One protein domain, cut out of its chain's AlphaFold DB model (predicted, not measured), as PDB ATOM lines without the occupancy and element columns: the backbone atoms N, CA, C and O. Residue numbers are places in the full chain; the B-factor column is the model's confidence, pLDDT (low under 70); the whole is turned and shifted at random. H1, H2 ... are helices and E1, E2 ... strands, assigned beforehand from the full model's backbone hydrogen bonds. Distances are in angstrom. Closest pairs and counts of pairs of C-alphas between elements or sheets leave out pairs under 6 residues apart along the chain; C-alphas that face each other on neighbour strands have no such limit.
ATOM      1  N   GLN A 186     -46.348  19.501 -42.429       85.31
ATOM      2  CA  GLN A 186     -46.815  19.524 -43.828       85.31
ATOM      3  C   GLN A 186     -46.390  18.310 -44.680       85.31
ATOM      4  O   GLN A 186     -46.939  18.100 -45.757       85.31
ATOM      5  N   ARG A 187     -45.418  17.506 -44.218       82.69
ATOM      6  CA  ARG A 187     -44.974  16.263 -44.882       82.69
ATOM      7  C   ARG A 187     -45.859  15.046 -44.563       82.69
ATOM      8  O   ARG A 187     -45.598  13.972 -45.105       82.69
ATOM      9  N   ALA A 188     -46.865  15.188 -43.698       89.00
ATOM     10  CA  ALA A 188     -47.854  14.148 -43.436       89.00
ATOM     11  C   ALA A 188     -48.901  14.081 -44.558       89.00
ATOM     12  O   ALA A 188     -49.499  15.098 -44.925       89.00
ATOM     13  N   SER A 189     -49.147  12.871 -45.065       91.81
ATOM     14  CA  SER A 189     -50.220  12.589 -46.016       91.81
ATOM     15  C   SER A 189     -51.066  11.403 -45.577       91.81
ATOM     16  O   SER A 189     -50.521  10.373 -45.173       91.81
ATOM     17  N   VAL A 190     -52.383  11.530 -45.727       91.88
ATOM     18  CA  VAL A 190     -53.363  10.467 -45.479       91.88
ATOM     19  C   VAL A 190     -54.153  10.256 -46.764       91.88
ATOM     20  O   VAL A 190     -54.596  11.218 -47.387       91.88
ATOM     21  N   ARG A 191     -54.304   9.002 -47.195       91.12
ATOM     22  CA  ARG A 191     -55.054   8.639 -48.408       91.12
ATOM     23  C   ARG A 191     -55.971   7.448 -48.127       91.12
ATOM     24  O   ARG A 191     -55.592   6.614 -47.307       91.12
ATOM     25  N   PRO A 192     -57.129   7.319 -48.795       87.50
ATOM     26  CA  PRO A 192     -57.917   6.090 -48.745       87.50
ATOM     27  C   PRO A 192     -57.076   4.872 -49.149       87.50
ATOM     28  O   PRO A 192     -56.297   4.946 -50.104       87.50
ATOM     29  N   SER A 193     -57.220   3.766 -48.420       83.75
ATOM     30  CA  SER A 193     -56.673   2.465 -48.815       83.75
ATOM     31  C   SER A 193     -57.531   1.824 -49.914       83.75
ATOM     32  O   SER A 193     -58.663   2.240 -50.165       83.75
ATOM     33  N   SER A 194     -57.018   0.772 -50.554       73.69
ATOM     34  CA  SER A 194     -57.829  -0.136 -51.377       73.69
ATOM     35  C   SER A 194     -58.792  -0.995 -50.548       73.69
ATOM     36  O   SER A 194     -59.725  -1.572 -51.102       73.69
ATOM     37  N   GLU A 195     -58.562  -1.106 -49.237       70.12
ATOM     38  CA  GLU A 195     -59.453  -1.783 -48.291       70.12
ATOM     39  C   GLU A 195     -60.453  -0.794 -47.669       70.12
ATOM     40  O   GLU A 195     -60.068   0.248 -47.130       70.12
ATOM     41  N   ASN A 196     -61.747  -1.129 -47.721       68.00
ATOM     42  CA  ASN A 196     -62.827  -0.272 -47.220       68.00
ATOM     43  C   ASN A 196     -62.632   0.102 -45.736       68.00
ATOM     44  O   ASN A 196     -62.457  -0.766 -44.881       68.00
ATOM     45  N   GLY A 197     -62.730   1.398 -45.423       71.44
ATOM     46  CA  GLY A 197     -62.635   1.921 -44.051       71.44
ATOM     47  C   GLY A 197     -61.210   2.055 -43.494       71.44
ATOM     48  O   GLY A 197     -61.045   2.409 -42.322       71.44
ATOM     49  N   GLN A 198     -60.184   1.796 -44.310       86.25
ATOM     50  CA  GLN A 198     -58.781   1.995 -43.954       86.25
ATOM     51  C   GLN A 198     -58.152   3.156 -44.730       86.25
ATOM     52  O   GLN A 198     -58.553   3.496 -45.845       86.25
ATOM     53  N   PHE A 199     -57.103   3.722 -44.147       89.56
ATOM     54  CA  PHE A 199     -56.322   4.815 -44.704       89.56
ATOM     55  C   PHE A 199     -54.848   4.420 -44.711       89.56
ATOM     56  O   PHE A 199     -54.364   3.801 -43.766       89.56
ATOM     57  N   HIS A 200     -54.133   4.797 -45.765       90.38
ATOM     58  CA  HIS A 200     -52.680   4.723 -45.839       90.38
ATOM     59  C   HIS A 200     -52.100   6.046 -45.331       90.38
ATOM     60  O   HIS A 200     -52.385   7.112 -45.888       90.38
ATOM     61  N   ILE A 201     -51.294   5.983 -44.273       91.12
ATOM     62  CA  ILE A 201     -50.653   7.142 -43.652       91.12
ATOM     63  C   ILE A 201     -49.177   7.108 -44.006       91.12
ATOM     64  O   ILE A 201     -48.501   6.115 -43.751       91.12
ATOM     65  N   THR A 202     -48.663   8.226 -44.510       89.75
ATOM     66  CA  THR A 202     -47.226   8.421 -44.709       89.75
ATOM     67  C   THR A 202     -46.780   9.704 -44.017       89.75
ATOM     68  O   THR A 202     -47.291  10.789 -44.296       89.75
ATOM     69  N   VAL A 203     -45.804   9.580 -43.121       85.69
ATOM     70  CA  VAL A 203     -45.083  10.680 -42.479       85.69
ATOM     71  C   VAL A 203     -43.595  10.429 -42.678       85.69
ATOM     72  O   VAL A 203     -43.018   9.516 -42.084       85.69
ATOM     73  N   ASN A 204     -42.984  11.238 -43.537       75.56
ATOM     74  CA  ASN A 204     -41.572  11.115 -43.882       75.56
ATOM     75  C   ASN A 204     -40.659  11.736 -42.816       75.56
ATOM     76  O   ASN A 204     -41.059  12.636 -42.076       75.56
ATOM     77  N   VAL A 205     -39.404  11.283 -42.777       65.94
ATOM     78  CA  VAL A 205     -38.355  11.912 -41.962       65.94
ATOM     79  C   VAL A 205     -38.070  13.326 -42.489       65.94
ATOM     80  O   VAL A 205     -38.120  13.586 -43.698       65.94
ATOM     81  N   VAL A 206     -37.771  14.253 -41.582       66.12
ATOM     82  CA  VAL A 206     -37.296  15.596 -41.933       66.12
ATOM     83  C   VAL A 206     -35.812  15.502 -42.278       66.12
ATOM     84  O   VAL A 206     -35.015  14.992 -41.493       66.12
ATOM     85  N   GLU A 207     -35.428  15.963 -43.465       59.94
ATOM     86  CA  GLU A 207     -34.034  15.888 -43.913       59.94
ATOM     87  C   GLU A 207     -33.120  16.697 -42.984       59.94
ATOM     88  O   GLU A 207     -33.380  17.861 -42.692       59.94
ATOM     89  N   GLY A 208     -32.049  16.059 -42.506       58.94
ATOM     90  CA  GLY A 208     -31.103  16.653 -41.559       58.94
ATOM     91  C   GLY A 208     -31.498  16.550 -40.080       58.94
ATOM     92  O   GLY A 208     -30.640  16.778 -39.226       58.94
ATOM     93  N   GLU A 209     -32.731  16.159 -39.737       61.19
ATOM     94  CA  GLU A 209     -33.105  15.932 -38.336       61.19
ATOM     95  C   GLU A 209     -32.677  14.548 -37.837       61.19
ATOM     96  O   GLU A 209     -32.938  13.507 -38.443       61.19
ATOM     97  N   ARG A 210     -32.050  14.538 -36.660       62.22
ATOM     98  CA  ARG A 210     -31.722  13.324 -35.918       62.22
ATOM     99  C   ARG A 210     -32.885  12.957 -35.001       62.22
ATOM    100  O   ARG A 210     -33.162  13.679 -34.051       62.22
ATOM    101  N   LEU A 211     -33.527  11.814 -35.250       61.78
ATOM    102  CA  LEU A 211     -34.664  11.323 -34.451       61.78
ATOM    103  C   LEU A 211     -34.312  11.086 -32.970       61.78
ATOM    104  O   LEU A 211     -35.189  11.130 -32.110       61.78
ATOM    105  N   ASP A 212     -33.031  10.870 -32.659       62.34
ATOM    106  CA  ASP A 212     -32.524  10.771 -31.291       62.34
ATOM    107  C   ASP A 212     -32.302  12.139 -30.609       62.34
ATOM    108  O   ASP A 212     -32.044  12.166 -29.406       62.34
ATOM    109  N   ARG A 213     -32.393  13.265 -31.343       71.69
ATOM    110  CA  ARG A 213     -32.183  14.649 -30.863       71.69
ATOM    111  C   ARG A 213     -32.979  15.687 -31.688       71.69
ATOM    112  O   ARG A 213     -32.390  16.508 -32.390       71.69
ATOM    113  N   ILE A 214     -34.308  15.689 -31.586       77.75
ATOM    114  CA  ILE A 214     -35.180  16.639 -32.306       77.75
ATOM    115  C   ILE A 214     -35.196  17.982 -31.561       77.75
ATOM    116  O   ILE A 214     -35.341  18.006 -30.341       77.75
ATOM    117  N   ALA A 215     -35.038  19.112 -32.252       81.12
ATOM    118  CA  ALA A 215     -35.058  20.430 -31.607       81.12
ATOM    119  C   ALA A 215     -36.465  20.791 -31.095       81.12
ATOM    120  O   ALA A 215     -37.454  20.572 -31.788       81.12
ATOM    121  N   TYR A 216     -36.569  21.400 -29.907       81.81
ATOM    122  CA  TYR A 216     -37.854  21.803 -29.303       81.81
ATOM    123  C   TYR A 216     -38.739  22.639 -30.246       81.81
ATOM    124  O   TYR A 216     -39.937  22.383 -30.378       81.81
ATOM    125  N   THR A 217     -38.131  23.594 -30.954       80.69
ATOM    126  CA  THR A 217     -38.794  24.446 -31.954       80.69
ATOM    127  C   THR A 217     -39.528  23.642 -33.022       80.69
ATOM    128  O   THR A 217     -40.608  24.039 -33.447       80.69
ATOM    129  N   ASN A 218     -38.973  22.488 -33.392       78.62
ATOM    130  CA  ASN A 218     -39.444  21.614 -34.462       78.62
ATOM    131  C   ASN A 218     -40.533  20.642 -33.972       78.62
ATOM    132  O   ASN A 218     -41.165  19.962 -34.774       78.62
ATOM    133  N   VAL A 219     -40.775  20.586 -32.654       78.44
ATOM    134  CA  VAL A 219     -41.920  19.890 -32.048       78.44
ATOM    135  C   VAL A 219     -43.122  20.833 -31.929       78.44
ATOM    136  O   VAL A 219     -44.253  20.432 -32.196       78.44
ATOM    137  N   ILE A 220     -42.896  22.099 -31.554       79.25
ATOM    138  CA  ILE A 220     -43.972  23.097 -31.406       79.25
ATOM    139  C   ILE A 220     -44.446  23.634 -32.759       79.25
ATOM    140  O   ILE A 220     -45.655  23.714 -32.985       79.25
ATOM    141  N   MET A 221     -43.517  23.925 -33.671       81.50
ATOM    142  CA  MET A 221     -43.787  24.077 -35.101       81.50
ATOM    143  C   MET A 221     -43.453  22.738 -35.776       81.50
ATOM    144  O   MET A 221     -42.299  22.545 -36.162       81.50
ATOM    145  N   PRO A 222     -44.399  21.781 -35.857       72.44
ATOM    146  CA  PRO A 222     -44.090  20.415 -36.255       72.44
ATOM    147  C   PRO A 222     -43.565  20.373 -37.690       72.44
ATOM    148  O   PRO A 222     -44.284  20.672 -38.645       72.44
ATOM    149  N   THR A 223     -42.301  19.989 -37.833       78.25
ATOM    150  CA  THR A 223     -41.667  19.678 -39.123       78.25
ATOM    151  C   THR A 223     -41.886  18.214 -39.511       78.25
ATOM    152  O   THR A 223     -41.930  17.893 -40.700       78.25
ATOM    153  N   GLY A 224     -42.059  17.345 -38.509       79.38
ATOM    154  CA  GLY A 224     -42.259  15.904 -38.630       79.38
ATOM    155  C   GLY A 224     -42.878  15.294 -37.365       79.38
ATOM    156  O   GLY A 224     -43.264  15.990 -36.423       79.38
ATOM    157  N   ARG A 225     -42.947  13.959 -37.317       81.69
ATOM    158  CA  ARG A 225     -43.460  13.201 -36.165       81.69
ATOM    159  C   ARG A 225     -42.345  12.812 -35.190       81.69
ATOM    160  O   ARG A 225     -41.423  12.084 -35.551       81.69
ATOM    161  N   LEU A 226     -42.496  13.199 -33.917       77.38
ATOM    162  CA  LEU A 226     -41.525  12.938 -32.836       77.38
ATOM    163  C   LEU A 226     -41.138  11.453 -32.692       77.38
ATOM    164  O   LEU A 226     -39.998  11.129 -32.380       77.38
ATOM    165  N   LYS A 227     -42.093  10.541 -32.912       77.56
ATOM    166  CA  LYS A 227     -41.908   9.088 -32.760       77.56
ATOM    167  C   LYS A 227     -41.248   8.416 -33.978       77.56
ATOM    168  O   LYS A 227     -41.286   7.192 -34.083       77.56
ATOM    169  N   GLY A 228     -40.665   9.196 -34.887       76.00
ATOM    170  CA  GLY A 228     -40.087   8.710 -36.136       76.00
ATOM    171  C   GLY A 228     -41.106   8.580 -37.274       76.00
ATOM    172  O   GLY A 228     -42.295   8.880 -37.088       76.00
ATOM    173  N   PRO A 229     -40.633   8.154 -38.462       80.25
ATOM    174  CA  PRO A 229     -41.464   8.036 -39.649       80.25
ATOM    175  C   PRO A 229     -42.589   7.027 -39.430       80.25
ATOM    176  O   PRO A 229     -42.488   6.109 -38.615       80.25
ATOM    177  N   LEU A 230     -43.667   7.208 -40.180       83.75
ATOM    178  CA  LEU A 230     -44.824   6.323 -40.182       83.75
ATOM    179  C   LEU A 230     -45.162   6.014 -41.636       83.75
ATOM    180  O   LEU A 230     -45.312   6.940 -42.426       83.75
ATOM    181  N   ASN A 231     -45.254   4.739 -41.991       87.31
ATOM    182  CA  ASN A 231     -45.753   4.320 -43.293       87.31
ATOM    183  C   ASN A 231     -46.542   3.028 -43.099       87.31
ATOM    184  O   ASN A 231     -45.952   1.952 -43.050       87.31
ATOM    185  N   ASP A 232     -47.844   3.172 -42.872       86.88
ATOM    186  CA  ASP A 232     -48.702   2.104 -42.359       86.88
ATOM    187  C   ASP A 232     -50.152   2.285 -42.835       86.88
ATOM    188  O   ASP A 232     -50.544   3.373 -43.275       86.88
ATOM    189  N   VAL A 233     -50.950   1.225 -42.732       87.06
ATOM    190  CA  VAL A 233     -52.370   1.214 -43.094       87.06
ATOM    191  C   VAL A 233     -53.202   0.988 -41.834       87.06
ATOM    192  O   VAL A 233     -53.036  -0.005 -41.132       87.06
ATOM    193  N   MET A 234     -54.094   1.929 -41.520       86.94
ATOM    194  CA  MET A 234     -54.850   1.938 -40.264       86.94
ATOM    195  C   MET A 234     -56.324   2.282 -40.494       86.94
ATOM    196  O   MET A 234     -56.667   2.997 -41.436       86.94
ATOM    197  N   SER A 235     -57.208   1.831 -39.602       86.31
ATOM    198  CA  SER A 235     -58.596   2.308 -39.580       86.31
ATOM    199  C   SER A 235     -58.689   3.754 -39.079       86.31
ATOM    200  O   SER A 235     -57.810   4.235 -38.357       86.31
ATOM    201  N   GLU A 236     -59.788   4.444 -39.399       87.00
ATOM    202  CA  GLU A 236     -60.058   5.805 -38.907       87.00
ATOM    203  C   GLU A 236     -59.894   5.919 -37.382       87.00
ATOM    204  O   GLU A 236     -59.230   6.831 -36.888       87.00
ATOM    205  N   ALA A 237     -60.465   4.977 -36.625       79.81
ATOM    206  CA  ALA A 237     -60.425   4.997 -35.165       79.81
ATOM    207  C   ALA A 237     -58.992   4.864 -34.618       79.81
ATOM    208  O   ALA A 237     -58.622   5.558 -33.667       79.81
ATOM    209  N   GLN A 238     -58.168   4.013 -35.242       83.25
ATOM    210  CA  GLN A 238     -56.750   3.878 -34.903       83.25
ATOM    211  C   GLN A 238     -55.984   5.167 -35.219       83.25
ATOM    212  O   GLN A 238     -55.247   5.659 -34.363       83.25
ATOM    213  N   LEU A 239     -56.203   5.755 -36.400       86.75
ATOM    214  CA  LEU A 239     -55.533   6.986 -36.811       86.75
ATOM    215  C   LEU A 239     -55.909   8.176 -35.916       86.75
ATOM    216  O   LEU A 239     -55.022   8.861 -35.406       86.75
ATOM    217  N   ARG A 240     -57.202   8.392 -35.639       87.62
ATOM    218  CA  ARG A 240     -57.654   9.453 -34.720       87.62
ATOM    219  C   ARG A 240     -57.075   9.273 -33.314       87.62
ATOM    220  O   ARG A 240     -56.685  10.259 -32.691       87.62
ATOM    221  N   SER A 241     -56.967   8.035 -32.822       80.44
ATOM    222  CA  SER A 241     -56.305   7.754 -31.540       80.44
ATOM    223  C   SER A 241     -54.813   8.098 -31.577       80.44
ATOM    224  O   SER A 241     -54.307   8.699 -30.632       80.44
ATOM    225  N   LEU A 242     -54.116   7.764 -32.668       85.06
ATOM    226  CA  LEU A 242     -52.685   8.025 -32.826       85.06
ATOM    227  C   LEU A 242     -52.372   9.528 -32.906       85.06
ATOM    228  O   LEU A 242     -51.478  10.000 -32.205       85.06
ATOM    229  N   ILE A 243     -53.143  10.279 -33.701       85.88
ATOM    230  CA  ILE A 243     -53.054  11.746 -33.799       85.88
ATOM    231  C   ILE A 243     -53.269  12.374 -32.416       85.88
ATOM    232  O   ILE A 243     -52.493  13.230 -31.998       85.88
ATOM    233  N   LYS A 244     -54.276  11.911 -31.665       84.19
ATOM    234  CA  LYS A 244     -54.592  12.411 -30.318       84.19
ATOM    235  C   LYS A 244     -53.481  12.141 -29.297       84.19
ATOM    236  O   LYS A 244     -53.167  13.021 -28.494       84.19
ATOM    237  N   ASP A 245     -52.879  10.954 -29.319       77.06
ATOM    238  CA  ASP A 245     -51.764  10.611 -28.427       77.06
ATOM    239  C   ASP A 245     -50.483  11.396 -28.767       77.06
ATOM    240  O   ASP A 245     -49.725  11.775 -27.867       77.06
ATOM    241  N   ASP A 246     -50.239  11.683 -30.048       83.94
ATOM    242  CA  ASP A 246     -49.107  12.500 -30.496       83.94
ATOM    243  C   ASP A 246     -49.335  14.001 -30.221       83.94
ATOM    244  O   ASP A 246     -48.417  14.674 -29.748       83.94
ATOM    245  N   LEU A 247     -50.562  14.515 -30.374       85.69
ATOM    246  CA  LEU A 247     -50.941  15.877 -29.973       85.69
ATOM    247  C   LEU A 247     -50.723  16.094 -28.471       85.69
ATOM    248  O   LEU A 247     -50.038  17.032 -28.071       85.69
ATOM    249  N   ARG A 248     -51.197  15.167 -27.634       81.75
ATOM    250  CA  ARG A 248     -50.957  15.212 -26.184       81.75
ATOM    251  C   ARG A 248     -49.467  15.168 -25.830       81.75
ATOM    252  O   ARG A 248     -49.034  15.721 -24.820       81.75
ATOM    253  N   THR A 249     -48.665  14.510 -26.666       80.44
ATOM    254  CA  THR A 249     -47.206  14.491 -26.521       80.44
ATOM    255  C   THR A 249     -46.596  15.867 -26.827       80.44
ATOM    256  O   THR A 249     -45.713  16.310 -26.095       80.44
ATOM    257  N   LYS A 250     -47.097  16.575 -27.848       84.00
ATOM    258  CA  LYS A 250     -46.719  17.959 -28.193       84.00
ATOM    259  C   LYS A 250     -47.104  18.954 -27.087       84.00
ATOM    260  O   LYS A 250     -46.274  19.770 -26.695       84.00
ATOM    261  N   GLU A 251     -48.306  18.835 -26.522       83.62
ATOM    262  CA  GLU A 251     -48.767  19.638 -25.371       83.62
ATOM    263  C   GLU A 251     -47.861  19.457 -24.142       83.62
ATOM    264  O   GLU A 251     -47.424  20.433 -23.534       83.62
ATOM    265  N   MET A 252     -47.505  18.209 -23.813       81.94
ATOM    266  CA  MET A 252     -46.566  17.888 -22.730       81.94
ATOM    267  C   MET A 252     -45.176  18.511 -22.959       81.94
ATOM    268  O   MET A 252     -44.531  18.948 -22.008       81.94
ATOM    269  N   VAL A 253     -44.702  18.563 -24.209       83.88
ATOM    270  CA  VAL A 253     -43.429  19.212 -24.564       83.88
ATOM    271  C   VAL A 253     -43.498  20.731 -24.373       83.88
ATOM    272  O   VAL A 253     -42.535  21.315 -23.877       83.88
ATOM    273  N   ALA A 254     -44.627  21.360 -24.709       81.56
ATOM    274  CA  ALA A 254     -44.852  22.785 -24.468       81.56
ATOM    275  C   ALA A 254     -44.867  23.115 -22.964       81.56
ATOM    276  O   ALA A 254     -44.156  24.021 -22.535       81.56
ATOM    277  N   GLU A 255     -45.594  22.330 -22.158       78.44
ATOM    278  CA  GLU A 255     -45.629  22.476 -20.693       78.44
ATOM    279  C   GLU A 255     -44.222  22.377 -20.083       78.44
ATOM    280  O   GLU A 255     -43.847  23.186 -19.237       78.44
ATOM    281  N   VAL A 256     -43.406  21.421 -20.543       76.75
ATOM    282  CA  VAL A 256     -42.014  21.283 -20.089       76.75
ATOM    283  C   VAL A 256     -41.162  22.498 -20.448       76.75
ATOM    284  O   VAL A 256     -40.314  22.892 -19.649       76.75
ATOM    285  N   ALA A 257     -41.345  23.082 -21.632       75.75
ATOM    286  CA  ALA A 257     -40.590  24.263 -22.038       75.75
ATOM    287  C   ALA A 257     -40.970  25.501 -21.211       75.75
ATOM    288  O   ALA A 257     -40.080  26.249 -20.805       75.75
ATOM    289  N   GLU A 258     -42.259  25.682 -20.907       67.19
ATOM    290  CA  GLU A 258     -42.750  26.723 -19.996       67.19
ATOM    291  C   GLU A 258     -42.182  26.528 -18.579       67.19
ATOM    292  O   GLU A 258     -41.567  27.442 -18.025       67.19
ATOM    293  N   ASP A 259     -42.308  25.320 -18.014       60.91
ATOM    294  CA  ASP A 259     -41.743  24.974 -16.706       60.91
ATOM    295  C   ASP A 259     -40.225  25.226 -16.679       60.91
ATOM    296  O   ASP A 259     -39.739  25.872 -15.756       60.91
ATOM    297  N   ALA A 260     -39.468  24.786 -17.689       60.03
ATOM    298  CA  ALA A 260     -38.024  25.015 -17.772       60.03
ATOM    299  C   ALA A 260     -37.671  26.514 -17.816       60.03
ATOM    300  O   ALA A 260     -36.765  26.949 -17.096       60.03
ATOM    301  N   SER A 261     -38.415  27.311 -18.593       53.72
ATOM    302  CA  SER A 261     -38.182  28.754 -18.726       53.72
ATOM    303  C   SER A 261     -38.331  29.486 -17.391       53.72
ATOM    304  O   SER A 261     -37.578  30.420 -17.118       53.72
ATOM    305  N   ASN A 262     -39.228  29.020 -16.515       49.56
ATOM    306  CA  ASN A 262     -39.396  29.547 -15.157       49.56
ATOM    307  C   ASN A 262     -38.177  29.301 -14.233       49.56
ATOM    308  O   ASN A 262     -38.143  29.827 -13.121       49.56
ATOM    309  N   PHE A 263     -37.175  28.529 -14.678       49.09
ATOM    310  CA  PHE A 263     -35.891  28.292 -13.994       49.09
ATOM    311  C   PHE A 263     -34.687  28.809 -14.794       49.09
ATOM    312  O   PHE A 263     -33.557  28.383 -14.560       49.09
ATOM    313  N   GLY A 264     -34.925  29.678 -15.782       42.53
ATOM    314  CA  GLY A 264     -33.900  30.165 -16.709       42.53
ATOM    315  C   GLY A 264     -33.369  29.096 -17.672       42.53
ATOM    316  O   GLY A 264     -32.391  29.340 -18.372       42.53
ATOM    317  N   ALA A 265     -33.977  27.908 -17.715       52.09
ATOM    318  CA  ALA A 265     -33.608  26.841 -18.633       52.09
ATOM    319  C   ALA A 265     -34.426  26.919 -19.929       52.09
ATOM    320  O   ALA A 265     -35.639  27.085 -19.917       52.09
ATOM    321  N   VAL A 266     -33.771  26.721 -21.066       67.25
ATOM    322  CA  VAL A 266     -34.397  26.658 -22.388       67.25
ATOM    323  C   VAL A 266     -34.419  25.203 -22.840       67.25
ATOM    324  O   VAL A 266     -33.364  24.593 -23.034       67.25
ATOM    325  N   LEU A 267     -35.605  24.622 -23.037       78.25
ATOM    326  CA  LEU A 267     -35.705  23.285 -23.626       78.25
ATOM    327  C   LEU A 267     -35.078  23.306 -25.029       78.25
ATOM    328  O   LEU A 267     -35.477  24.099 -25.881       78.25
ATOM    329  N   LYS A 268     -34.070  22.457 -25.264       81.38
ATOM    330  CA  LYS A 268     -33.270  22.490 -26.493       81.38
ATOM    331  C   LYS A 268     -33.613  21.332 -27.417       81.38
ATOM    332  O   LYS A 268     -33.897  21.566 -28.590       81.38
ATOM    333  N   TYR A 269     -33.633  20.115 -26.877       84.12
ATOM    334  CA  TYR A 269     -33.938  18.899 -27.619       84.12
ATOM    335  C   TYR A 269     -34.947  18.008 -26.892       84.12
ATOM    336  O   TYR A 269     -35.030  17.976 -25.663       84.12
ATOM    337  N   VAL A 270     -35.678  17.240 -27.689       83.19
ATOM    338  CA  VAL A 270     -36.628  16.208 -27.289       83.19
ATOM    339  C   VAL A 270     -36.246  14.925 -28.026       83.19
ATOM    340  O   VAL A 270     -35.843  14.962 -29.188       83.19
ATOM    341  N   ALA A 271     -36.360  13.786 -27.354       80.31
ATOM    342  CA  ALA A 271     -36.124  12.471 -27.932       80.31
ATOM    343  C   ALA A 271     -37.258  11.519 -27.540       80.31
ATOM    344  O   ALA A 271     -37.813  11.620 -26.444       80.31
ATOM    345  N   TYR A 272     -37.582  10.570 -28.415       75.44
ATOM    346  CA  TYR A 272     -38.510   9.483 -28.112       75.44
ATOM    347  C   TYR A 272     -37.806   8.138 -28.253       75.44
ATOM    348  O   TYR A 272     -37.189   7.859 -29.279       75.44
ATOM    349  N   GLN A 273     -37.927   7.284 -27.238       66.56
ATOM    350  CA  GLN A 273     -37.398   5.924 -27.296       66.56
ATOM    351  C   GLN A 273     -38.536   4.947 -27.607       66.56
ATOM    352  O   GLN A 273     -39.487   4.811 -26.840       66.56
ATOM    353  N   GLY A 274     -38.454   4.262 -28.748       58.00
ATOM    354  CA  GLY A 274     -39.408   3.218 -29.125       58.00
ATOM    355  C   GLY A 274     -39.253   1.946 -28.285       58.00
ATOM    356  O   GLY A 274     -38.213   1.699 -27.677       58.00
ATOM    357  N   ARG A 275     -40.297   1.110 -28.259       48.00
ATOM    358  CA  ARG A 275     -40.243  -0.234 -27.644       48.00
ATOM    359  C   ARG A 275     -39.463  -1.239 -28.504       48.00
ATOM    360  O   ARG A 275     -38.925  -2.209 -27.984       48.00
ATOM    361  N   GLU A 276     -39.395  -0.965 -29.802       44.47
ATOM    362  CA  GLU A 276     -38.762  -1.782 -30.830       44.47
ATOM    363  C   GLU A 276     -37.634  -0.977 -31.478       44.47
ATOM    364  O   GLU A 276     -37.862  -0.206 -32.405       44.47
ATOM    365  N   ASN A 277     -36.413  -1.113 -30.954       38.62
ATOM    366  CA  ASN A 277     -35.196  -0.917 -31.745       38.62
ATOM    367  C   ASN A 277     -33.959  -1.447 -31.005       38.62
ATOM    368  O   ASN A 277     -33.343  -0.753 -30.198       38.62
ATOM    369  N   LYS A 292     -37.611   1.996 -21.158       52.59
ATOM    370  CA  LYS A 292     -39.045   2.275 -21.375       52.59
ATOM    371  C   LYS A 292     -39.350   3.198 -22.556       52.59
ATOM    372  O   LYS A 292     -38.570   4.081 -22.897       52.59
ATOM    373  N   SER A 293     -40.552   3.012 -23.108       61.44
ATOM    374  CA  SER A 293     -41.110   3.797 -24.213       61.44
ATOM    375  C   SER A 293     -41.641   5.158 -23.753       61.44
ATOM    376  O   SER A 293     -42.844   5.327 -23.551       61.44
ATOM    377  N   GLU A 294     -40.738   6.111 -23.544       70.12
ATOM    378  CA  GLU A 294     -41.019   7.426 -22.955       70.12
ATOM    379  C   GLU A 294     -40.399   8.568 -23.782       70.12
ATOM    380  O   GLU A 294     -39.560   8.347 -24.662       70.12
ATOM    381  N   VAL A 295     -40.854   9.798 -23.515       77.06
ATOM    382  CA  VAL A 295     -40.263  11.028 -24.061       77.06
ATOM    383  C   VAL A 295     -39.225  11.564 -23.086       77.06
ATOM    384  O   VAL A 295     -39.490  11.687 -21.885       77.06
ATOM    385  N   TYR A 296     -38.067  11.915 -23.629       78.12
ATOM    386  CA  TYR A 296     -36.943  12.471 -22.899       78.12
ATOM    387  C   TYR A 296     -36.651  13.897 -23.349       78.12
ATOM    388  O   TYR A 296     -36.799  14.255 -24.518       78.12
ATOM    389  N   PHE A 297     -36.195  14.696 -22.396       81.75
ATOM    390  CA  PHE A 297     -35.965  16.123 -22.529       81.75
ATOM    391  C   PHE A 297     -34.495  16.423 -22.260       81.75
ATOM    392  O   PHE A 297     -33.908  15.905 -21.305       81.75
ATOM    393  N   CYS A 298     -33.919  17.275 -23.100       77.88
ATOM    394  CA  CYS A 298     -32.593  17.839 -22.928       77.88
ATOM    395  C   CYS A 298     -32.710  19.360 -23.040       77.88
ATOM    396  O   CYS A 298     -33.112  19.904 -24.072       77.88
ATOM    397  N   TYR A 299     -32.397  20.060 -21.958       64.38
ATOM    398  CA  TYR A 299     -32.511  21.510 -21.875       64.38
ATOM    399  C   TYR A 299     -31.128  22.148 -21.830       64.38
ATOM    400  O   TYR A 299     -30.233  21.668 -21.137       64.38
ATOM    401  N   THR A 300     -30.962  23.255 -22.549       53.78
ATOM    402  CA  THR A 300     -29.932  24.236 -22.228       53.78
ATOM    403  C   THR A 300     -30.322  24.821 -20.877       53.78
ATOM    404  O   THR A 300     -31.310  25.537 -20.759       53.78
ATOM    405  N   LYS A 301     -29.598  24.458 -19.824       47.97
ATOM    406  CA  LYS A 301     -29.779  25.020 -18.482       47.97
ATOM    407  C   LYS A 301     -29.597  26.548 -18.524       47.97
ATOM    408  O   LYS A 301     -28.943  27.057 -19.433       47.97
ATOM    409  N   ALA A 302     -30.008  27.252 -17.466       38.41
ATOM    410  CA  ALA A 302     -29.577  28.642 -17.202       38.41
ATOM    411  C   ALA A 302     -28.040  28.815 -17.228       38.41
ATOM    412  O   ALA A 302     -27.505  29.907 -17.362       38.41
ATOM    413  N   THR A 303     -27.344  27.687 -17.121       37.41
ATOM    414  CA  THR A 303     -25.905  27.492 -17.137       37.41
ATOM    415  C   THR A 303     -25.311  27.349 -18.551       37.41
ATOM    416  O   THR A 303     -24.167  26.932 -18.673       37.41
ATOM    417  N   GLY A 304     -26.075  27.536 -19.635       36.12
ATOM    418  CA  GLY A 304     -25.612  27.349 -21.024       36.12
ATOM    419  C   GLY A 304     -25.369  25.886 -21.450       36.12
ATOM    420  O   GLY A 304     -25.593  25.526 -22.606       36.12
ATOM    421  N   HIS A 305     -24.987  25.008 -20.521       41.94
ATOM    422  CA  HIS A 305     -24.793  23.582 -20.767       41.94
ATOM    423  C   HIS A 305     -26.103  22.845 -21.064       41.94
ATOM    424  O   HIS A 305     -27.147  23.095 -20.455       41.94
ATOM    425  N   LEU A 306     -26.007  21.832 -21.923       49.22
ATOM    426  CA  LEU A 306     -27.062  20.840 -22.099       49.22
ATOM    427  C   LEU A 306     -27.203  19.966 -20.842       49.22
ATOM    428  O   LEU A 306     -26.231  19.626 -20.162       49.22
ATOM    429  N   SER A 307     -28.436  19.605 -20.504       54.31
ATOM    430  CA  SER A 307     -28.724  18.605 -19.485       54.31
ATOM    431  C   SER A 307     -28.483  17.192 -20.005       54.31
ATOM    432  O   SER A 307     -28.610  16.919 -21.199       54.31
ATOM    433  N   ASN A 308     -28.269  16.259 -19.078       60.81
ATOM    434  CA  ASN A 308     -28.506  14.849 -19.366       60.81
ATOM    435  C   ASN A 308     -29.976  14.664 -19.781       60.81
ATOM    436  O   ASN A 308     -30.844  15.454 -19.394       60.81
ATOM    437  N   TRP A 309     -30.255  13.601 -20.530       69.06
ATOM    438  CA  TRP A 309     -31.620  13.225 -20.882       69.06
ATOM    439  C   TRP A 309     -32.419  12.867 -19.629       69.06
ATOM    440  O   TRP A 309     -32.035  11.989 -18.853       69.06
ATOM    441  N   GLN A 310     -33.539  13.553 -19.426       68.19
ATOM    442  CA  GLN A 310     -34.453  13.310 -18.313       68.19
ATOM    443  C   GLN A 310     -35.831  12.944 -18.856       68.19
ATOM    444  O   GLN A 310     -36.299  13.561 -19.810       68.19
ATOM    445  N   SER A 311     -36.497  11.952 -18.258       71.25
ATOM    446  CA  SER A 311     -37.927  11.749 -18.517       71.25
ATOM    447  C   SER A 311     -38.721  12.931 -17.953       71.25
ATOM    448  O   SER A 311     -38.254  13.608 -17.031       71.25
ATOM    449  N   TYR A 312     -39.935  13.156 -18.470       72.38
ATOM    450  CA  TYR A 312     -40.861  14.195 -17.982       72.38
ATOM    451  C   TYR A 312     -40.937  14.243 -16.448       72.38
ATOM    452  O   TYR A 312     -40.836  15.306 -15.837       72.38
ATOM    453  N   HIS A 313     -41.045  13.068 -15.817       64.56
ATOM    454  CA  HIS A 313     -41.055  12.960 -14.368       64.56
ATOM    455  C   HIS A 313     -39.732  13.433 -13.736       64.56
ATOM    456  O   HIS A 313     -39.760  14.329 -12.893       64.56
ATOM    457  N   ARG A 314     -38.580  12.861 -14.126       61.28
ATOM    458  CA  ARG A 314     -37.286  13.223 -13.511       61.28
ATOM    459  C   ARG A 314     -37.004  14.719 -13.620       61.28
ATOM    460  O   ARG A 314     -36.412  15.284 -12.703       61.28
ATOM    461  N   LEU A 315     -37.454  15.353 -14.701       63.91
ATOM    462  CA  LEU A 315     -37.370  16.797 -14.872       63.91
ATOM    463  C   LEU A 315     -38.256  17.556 -13.875       63.91
ATOM    464  O   LEU A 315     -37.760  18.461 -13.212       63.91
TER     465      LEU A 315
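AT A GLANCE: This is residues 186 to 277 and 292 to 315 of the 932 residues of an uncharacterized protein of Pseudoalteromonas sp. 5Ae-yellow (UniProt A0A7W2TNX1). One long helix, H2, makes a spine with a small sheet near each end: the hairpin E1 and E2 with E3 by its first residues, and the pair E4 and E5 packed on its later half. Short H1 packs on H2 and E4, and short H3 ends the printed part near E5. Look for 116 residues, in the order E1 E2 H1 E3 H2 E4 E5 H3; the sheets, ordered E1 - E2 - E3 and E4 - E5, are antiparallel, and the class is mixed, helices and strands. The whole is only just compact, close to loose, with a radius of gyration of the C-alphas of 15.8 A and spans of 55 by 27 by 26 A.

IN THESE COORDINATES: Find C-alpha 188 at (-47.854, 14.148, -43.436), where E1 runs to residue 192. E2 is residues 198 to 203, H1 residues 216 to 220 and E3 residues 230 to 235. From C-alpha 236 at (-60.058, 5.805, -38.907), H2 runs 37.6 A to residue 261. Then come E4, residues 266 to 272, 18.6 A; E5, residues 295 to 300, 16.9 A; and H3, residues 312 to 315, ending at (-37.370, 16.797, -14.872).

HOW THE PARTS SIT: Look at N 191 and O 200, 3.0 A, for E1 and E2, and N 201 and O 232, 2.9 A, for E2 and E3. H2 is on one face of this sheet, two layers, yet stands up from it at 53 degrees; the closest C-alphas of E2 and H2 are those of Gln 198 and Glu 236, 6.5 A apart. H1 touches H2 with its residues 250 to 254 alone, closest at C-alphas 219 and 250, 6.5 A. C-alphas 257 and 267, 5.2 A, are the closest of H2 and E4. E4 and E5 have N 271 and O 296 at 2.9 A. H3 is close to H2 but not clearly touching, C-alphas 256 and 312 at 7.5 A. In H1 and H2 every O i to N i+4 pair is within hydrogen-bond range; H3 is too short for one.

THE WHOLE: C-alphas 196 and 303 are farthest apart, 55.1 A. Residues 278 to 291 are not printed; the gap is 11.5 A. The links E2 to H1 and E5 to H3 are long. Mean pLDDT of the printed part is 72.9, with 40 residues under 70, among them 205 to 212 and 299 to 310.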